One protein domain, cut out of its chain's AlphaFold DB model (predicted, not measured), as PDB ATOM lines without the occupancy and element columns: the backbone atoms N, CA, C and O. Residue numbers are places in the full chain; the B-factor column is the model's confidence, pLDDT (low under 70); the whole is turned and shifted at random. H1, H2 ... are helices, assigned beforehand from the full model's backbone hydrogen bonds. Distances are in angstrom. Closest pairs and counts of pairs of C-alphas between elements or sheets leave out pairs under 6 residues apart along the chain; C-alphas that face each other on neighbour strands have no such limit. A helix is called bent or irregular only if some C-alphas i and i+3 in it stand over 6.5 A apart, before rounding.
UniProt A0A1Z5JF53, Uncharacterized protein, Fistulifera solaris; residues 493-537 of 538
ATOM      1  N   THR A 493      -5.419 -13.092 -44.769       90.88
ATOM      2  CA  THR A 493      -4.949 -12.219 -43.685       90.88
ATOM      3  C   THR A 493      -3.884 -12.919 -42.836       90.88
ATOM      4  O   THR A 493      -3.879 -14.147 -42.699       90.88
ATOM      5  N   VAL A 494      -3.019 -12.135 -42.181       90.56
ATOM      6  CA  VAL A 494      -1.977 -12.630 -41.253       90.56
ATOM      7  C   VAL A 494      -2.567 -13.544 -40.166       90.56
ATOM      8  O   VAL A 494      -1.950 -14.537 -39.784       90.56
ATOM      9  N   SER A 495      -3.787 -13.260 -39.693       89.25
ATOM     10  CA  SER A 495      -4.495 -14.092 -38.704       89.25
ATOM     11  C   SER A 495      -4.869 -15.473 -39.261       89.25
ATOM     12  O   SER A 495      -4.692 -16.483 -38.579       89.25
ATOM     13  N   THR A 496      -5.319 -15.547 -40.517       90.44
ATOM     14  CA  THR A 496      -5.650 -16.819 -41.177       90.44
ATOM     15  C   THR A 496      -4.394 -17.631 -41.502       90.44
ATOM     16  O   THR A 496      -4.383 -18.838 -41.255       90.44
ATOM     17  N   LEU A 497      -3.310 -16.994 -41.960       90.56
ATOM     18  CA  LEU A 497      -2.020 -17.671 -42.159       90.56
ATOM     19  C   LEU A 497      -1.447 -18.214 -40.843       90.56
ATOM     20  O   LEU A 497      -1.007 -19.361 -40.788       90.56
ATOM     21  N   ASN A 498      -1.551 -17.461 -39.744       91.31
ATOM     22  CA  ASN A 498      -1.134 -17.929 -38.420       91.31
ATOM     23  C   ASN A 498      -1.938 -19.133 -37.892       91.31
ATOM     24  O   ASN A 498      -1.482 -19.797 -36.958       91.31
ATOM     25  N   ARG A 499      -3.089 -19.476 -38.483       93.56
ATOM     26  CA  ARG A 499      -3.842 -20.702 -38.157       93.56
ATOM     27  C   ARG A 499      -3.382 -21.932 -38.951       93.56
ATOM     28  O   ARG A 499      -3.681 -23.045 -38.528       93.56
ATOM     29  N   LYS A 500      -2.638 -21.764 -40.052       92.81
ATOM     30  CA  LYS A 500      -2.028 -22.876 -40.806       92.81
ATOM     31  C   LYS A 500      -0.879 -23.515 -40.011       92.81
ATOM     32  O   LYS A 500      -0.309 -22.898 -39.095       92.81
ATOM     33  N   THR A 501      -0.541 -24.766 -40.322       94.00
ATOM     34  CA  THR A 501       0.611 -25.428 -39.696       94.00
ATOM     35  C   THR A 501       1.915 -24.986 -40.364       94.00
ATOM     36  O   THR A 501       1.922 -24.498 -41.492       94.00
ATOM     37  N   ILE A 502       3.039 -25.160 -39.662       92.25
ATOM     38  CA  ILE A 502       4.374 -24.877 -40.213       92.25
ATOM     39  C   ILE A 502       4.613 -25.700 -41.485       92.25
ATOM     40  O   ILE A 502       5.118 -25.159 -42.463       92.25
ATOM     41  N   LYS A 503       4.188 -26.973 -41.498       93.44
ATOM     42  CA  LYS A 503       4.325 -27.850 -42.664       93.44
ATOM     43  C   LYS A 503       3.592 -27.276 -43.876       93.44
ATOM     44  O   LYS A 503       4.193 -27.177 -44.936       93.44
ATOM     45  N   ASP A 504       2.339 -26.859 -43.704       93.50
ATOM     46  CA  ASP A 504       1.528 -26.358 -44.819       93.50
ATOM     47  C   ASP A 504       2.100 -25.052 -45.400       93.50
ATOM     48  O   ASP A 504       2.076 -24.845 -46.611       93.50
ATOM     49  N   LEU A 505       2.639 -24.175 -44.542       92.19
ATOM     50  CA  LEU A 505       3.299 -22.933 -44.965       92.19
ATOM     51  C   LEU A 505       4.607 -23.216 -45.723       92.19
ATOM     52  O   LEU A 505       4.855 -22.590 -46.750       92.19
ATOM     53  N   MET A 506       5.420 -24.171 -45.256       93.12
ATOM     54  CA  MET A 506       6.631 -24.605 -45.966       93.12
ATOM     55  C   MET A 506       6.294 -25.238 -47.323       93.12
ATOM     56  O   MET A 506       6.888 -24.864 -48.326       93.12
ATOM     57  N   GLU A 507       5.306 -26.136 -47.369       93.31
ATOM     58  CA  GLU A 507       4.870 -26.834 -48.587       93.31
ATOM     59  C   GLU A 507       4.326 -25.847 -49.640       93.31
ATOM     60  O   GLU A 507       4.651 -25.961 -50.822       93.31
ATOM     61  N   TYR A 508       3.598 -24.805 -49.215       91.81
ATOM     62  CA  TYR A 508       3.191 -23.700 -50.092       91.81
ATOM     63  C   TYR A 508       4.385 -22.879 -50.614       91.81
ATOM     64  O   TYR A 508       4.436 -22.572 -51.806       91.81
ATOM     65  N   LEU A 509       5.351 -22.521 -49.758       92.38
ATOM     66  CA  LEU A 509       6.535 -21.753 -50.174       92.38
ATOM     67  C   LEU A 509       7.405 -22.540 -51.160       92.38
ATOM     68  O   LEU A 509       7.778 -21.999 -52.200       92.38
ATOM     69  N   GLU A 510       7.648 -23.824 -50.890       91.88
ATOM     70  CA  GLU A 510       8.370 -24.729 -51.791       91.88
ATOM     71  C   GLU A 510       7.650 -24.858 -53.144       91.88
ATOM     72  O   GLU A 510       8.283 -24.713 -54.193       91.88
ATOM     73  N   ALA A 511       6.320 -25.020 -53.148       90.75
ATOM     74  CA  ALA A 511       5.513 -25.057 -54.372       90.75
ATOM     75  C   ALA A 511       5.526 -23.731 -55.165       90.75
ATOM     76  O   ALA A 511       5.318 -23.734 -56.379       90.75
ATOM     77  N   LYS A 512       5.784 -22.598 -54.498       89.50
ATOM     78  CA  LYS A 512       5.947 -21.270 -55.115       89.50
ATOM     79  C   LYS A 512       7.403 -20.928 -55.461       89.50
ATOM     80  O   LYS A 512       7.646 -19.866 -56.027       89.50
ATOM     81  N   GLY A 513       8.363 -21.808 -55.162       88.12
ATOM     82  CA  GLY A 513       9.791 -21.584 -55.411       88.12
ATOM     83  C   GLY A 513      10.467 -20.612 -54.435       88.12
ATOM     84  O   GLY A 513      11.571 -20.146 -54.713       88.12
ATOM     85  N   ALA A 514       9.828 -20.303 -53.306       88.88
ATOM     86  CA  ALA A 514      10.384 -19.473 -52.243       88.88
ATOM     87  C   ALA A 514      11.155 -20.325 -51.220       88.88
ATOM     88  O   ALA A 514      10.777 -21.451 -50.899       88.88
ATOM     89  N   THR A 515      12.248 -19.787 -50.677       86.81
ATOM     90  CA  THR A 515      13.094 -20.500 -49.709       86.81
ATOM     91  C   THR A 515      12.447 -20.544 -48.325       86.81
ATOM     92  O   THR A 515      12.402 -19.536 -47.626       86.81
ATOM     93  N   ALA A 516      12.020 -21.732 -47.890       87.81
ATOM     94  CA  ALA A 516      11.504 -21.985 -46.539       87.81
ATOM     95  C   ALA A 516      12.606 -22.172 -45.462       87.81
ATOM     96  O   ALA A 516      12.333 -22.633 -44.350       87.81
ATOM     97  N   VAL A 517      13.858 -21.835 -45.793       90.56
ATOM     98  CA  VAL A 517      15.042 -21.960 -44.930       90.56
ATOM     99  C   VAL A 517      15.809 -20.642 -44.841       90.56
ATOM    100  O   VAL A 517      15.884 -19.892 -45.812       90.56
ATOM    101  N   ASP A 518      16.387 -20.391 -43.671       88.62
ATOM    102  CA  ASP A 518      17.304 -19.284 -43.397       88.62
ATOM    103  C   ASP A 518      18.673 -19.511 -44.078       88.62
ATOM    104  O   ASP A 518      19.021 -20.623 -44.483       88.62
ATOM    105  N   SER A 519      19.478 -18.454 -44.137       85.44
ATOM    106  CA  SER A 519      20.902 -18.417 -44.491       85.44
ATOM    107  C   SER A 519      21.759 -19.514 -43.833       85.44
ATOM    108  O   SER A 519      22.672 -20.045 -44.465       85.44
ATOM    109  N   ASP A 520      21.419 -19.912 -42.605       86.69
ATOM    110  CA  ASP A 520      22.017 -21.017 -41.838       86.69
ATOM    111  C   ASP A 520      21.594 -22.433 -42.310       86.69
ATOM    112  O   ASP A 520      22.024 -23.438 -41.735       86.69
ATOM    113  N   GLY A 521      20.694 -22.546 -43.293       86.62
ATOM    114  CA  GLY A 521      20.109 -23.813 -43.754       86.62
ATOM    115  C   GLY A 521      19.081 -24.435 -42.794       86.62
ATOM    116  O   GLY A 521      18.725 -25.605 -42.942       86.62
ATOM    117  N   LYS A 522      18.609 -23.679 -41.795       89.75
ATOM    118  CA  LYS A 522      17.568 -24.102 -40.839       89.75
ATOM    119  C   LYS A 522      16.176 -23.710 -41.354       89.75
ATOM    120  O   LYS A 522      16.068 -22.659 -41.981       89.75
ATOM    121  N   PRO A 523      15.108 -24.478 -41.066       89.31
ATOM    122  CA  PRO A 523      13.739 -24.060 -41.372       89.31
ATOM    123  C   PRO A 523      13.402 -22.721 -40.710       89.31
ATOM    124  O   PRO A 523      13.719 -22.524 -39.533       89.31
ATOM    125  N   LEU A 524      12.746 -21.829 -41.455       92.31
ATOM    126  CA  LEU A 524      12.269 -20.545 -40.936       92.31
ATOM    127  C   LEU A 524      11.262 -20.747 -39.790       92.31
ATOM    128  O   LEU A 524      10.502 -21.721 -39.756       92.31
ATOM    129  N   LYS A 525      11.231 -19.813 -38.835       94.12
ATOM    130  CA  LYS A 525      10.237 -19.817 -37.749       94.12
ATOM    131  C   LYS A 525       8.851 -19.483 -38.296       94.12
ATOM    132  O   LYS A 525       8.706 -18.873 -39.347       94.12
ATOM    133  N   LYS A 526       7.796 -19.817 -37.543       93.12
ATOM    134  CA  LYS A 526       6.409 -19.627 -38.001       93.12
ATOM    135  C   LYS A 526       6.076 -18.185 -38.423       93.12
ATOM    136  O   LYS A 526       5.376 -18.024 -39.412       93.12
ATOM    137  N   ALA A 527       6.581 -17.169 -37.719       91.94
ATOM    138  CA  ALA A 527       6.393 -15.768 -38.113       91.94
ATOM    139  C   ALA A 527       7.080 -15.461 -39.458       91.94
ATOM    140  O   ALA A 527       6.423 -15.041 -40.401       91.94
ATOM    141  N   GLU A 528       8.364 -15.811 -39.573       92.31
ATOM    142  CA  GLU A 528       9.181 -15.654 -40.786       92.31
ATOM    143  C   GLU A 528       8.567 -16.391 -41.999       92.31
ATOM    144  O   GLU A 528       8.584 -15.876 -43.112       92.31
ATOM    145  N   LEU A 529       7.958 -17.566 -41.788       93.31
ATOM    146  CA  LEU A 529       7.206 -18.300 -42.815       93.31
ATOM    147  C   LEU A 529       5.928 -17.565 -43.249       93.31
ATOM    148  O   LEU A 529       5.608 -17.558 -44.434       93.31
ATOM    149  N   VAL A 530       5.184 -16.958 -42.320       93.81
ATOM    150  CA  VAL A 530       3.979 -16.174 -42.645       93.81
ATOM    151  C   VAL A 530       4.350 -14.913 -43.433       93.81
ATOM    152  O   VAL A 530       3.709 -14.624 -44.444       93.81
ATOM    153  N   ASP A 531       5.421 -14.223 -43.040       92.44
ATOM    154  CA  ASP A 531       5.932 -13.043 -43.749       92.44
ATOM    155  C   ASP A 531       6.476 -13.407 -45.142       92.44
ATOM    156  O   ASP A 531       6.222 -12.700 -46.121       92.44
ATOM    157  N   ALA A 532       7.144 -14.560 -45.274       92.38
ATOM    158  CA  ALA A 532       7.550 -15.101 -46.570       92.38
ATOM    159  C   ALA A 532       6.336 -15.403 -47.471       92.38
ATOM    160  O   ALA A 532       6.354 -15.042 -48.646       92.38
ATOM    161  N   VAL A 533       5.252 -15.991 -46.939       92.25
ATOM    162  CA  VAL A 533       4.019 -16.261 -47.711       92.25
ATOM    163  C   VAL A 533       3.353 -14.971 -48.198       92.25
ATOM    164  O   VAL A 533       2.869 -14.930 -49.329       92.25
ATOM    165  N   MET A 534       3.367 -13.911 -47.387       90.75
ATOM    166  CA  MET A 534       2.898 -12.581 -47.802       90.75
ATOM    167  C   MET A 534       3.793 -11.959 -48.884       90.75
ATOM    168  O   MET A 534       3.296 -11.310 -49.803       90.75
ATOM    169  N   SER A 535       5.103 -12.203 -48.816       88.62
ATOM    170  CA  SER A 535       6.097 -11.654 -49.751       88.62
ATOM    171  C   SER A 535       6.086 -12.313 -51.140       88.62
ATOM    172  O   SER A 535       6.608 -11.739 -52.089       88.62
ATOM    173  N   VAL A 536       5.452 -13.482 -51.301       86.25
ATOM    174  CA  VAL A 536       5.334 -14.211 -52.586       86.25
ATOM    175  C   VAL A 536       4.446 -13.494 -53.631       86.25
ATOM    176  O   VAL A 536       4.391 -13.925 -54.782       86.25
ATOM    177  N   LYS A 537       3.762 -12.397 -53.269       63.25
ATOM    178  CA  LYS A 537       2.862 -11.629 -54.162       63.25
ATOM    179  C   LYS A 537       3.455 -10.327 -54.730       63.25
ATOM    180  O   LYS A 537       2.710  -9.585 -55.371       63.25
TER     181      LYS A 537
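What this domain is: This is residues 493 to 537 of the 538 residues of an uncharacterized protein of Fistulifera solaris (UniProt A0A1Z5JF53). Two ten-residue helices, H2 and H3, stand side by side and run the same way, and the long link between them, residues 512 to 525, swings out to one side in a wide loop around Asp 520 before it comes back to the beginning of H3. On the other side is the one-turn helix H1, near H3, so that H1 and the loop around Asp 520 make the two ends of the longest axis, with the helix pair between them. The printed part has 45 residues with three named helices, in the order H1, H2, H3 along the chain, and no named strand; the class is all helix. The whole is compact, with a radius of gyration of the C-alphas of 9.6 A, and its outline is elongated, but only just, with spans of 28 by 18 by 15 A.

How they stand to each other: H2, residues 502 to 511, and H3, residues 526 to 535, are the longest helices by residues, and they touch, with 9 pairs of C-alphas within 8 A. The closest C-alphas of the two are those of Ile 502 and Lys 526, the first residues of H2 and H3, 6.0 A apart. Their lines stand at a shallow tilt of 30 degrees and run the same way, and their centres are 10.2 A apart. H1, residues 494 to 497, is near H3: the two are close but not clearly touching, with 2 pairs of C-alphas within 8 A. The closest C-alphas of this pair are those of Leu 497 and Val 530, 6.2 A apart, and the centres are 10.0 A apart. H1 and H2 are close but not clearly touching as well, with 1 pair of C-alphas within 8 A, those of Leu 497 and Leu 505 at 8.0 A, and their centres are 14.3 A apart. In the backbones of H2 and H3 every O i to N i+4 pair is within hydrogen-bond range. H1, with 4 residues, is too short for such a pair, and its one O i to N i+3 pair is not within range.

Where its parts are: H2 begins at Ile 502, with its C-alpha at (4.374, -24.877, -40.213), and ends at Ala 511, with its C-alpha at (5.513, -25.057, -54.372); its length from first to last C-alpha is 14.2 A. H3 begins at Lys 526, with its C-alpha at (6.409, -19.627, -38.001), and ends at Ser 535, with its C-alpha at (6.097, -11.654, -49.751), also 14.2 A from first to last C-alpha. In both helices z falls from the first C-alpha to the last. Between them the chain passes C-alpha 520 at (22.017, -21.017, -41.838). H1 runs from Val 494 to Leu 497 and measures 5.1 A from first to last C-alpha. No helix is bent or irregular.

The domain as a whole: The two C-alphas farthest apart in the domain are those of Thr 493 and Asp 520, at 28.4 A, while the first and last printed C-alphas, those of Thr 493 and Lys 537, are 13.1 A apart. The printed part runs from residue 493 to residue 537 with no cut. The link from H1 to H2, 4 residues, is tight. The link from H2 to H3, 14 residues, is long, and its C-alphas lie 6 to 16 A from the mean of the C-alphas. The mean pLDDT of the printed part of this model is 90.3, and one printed residue, Lys 537, is under 70.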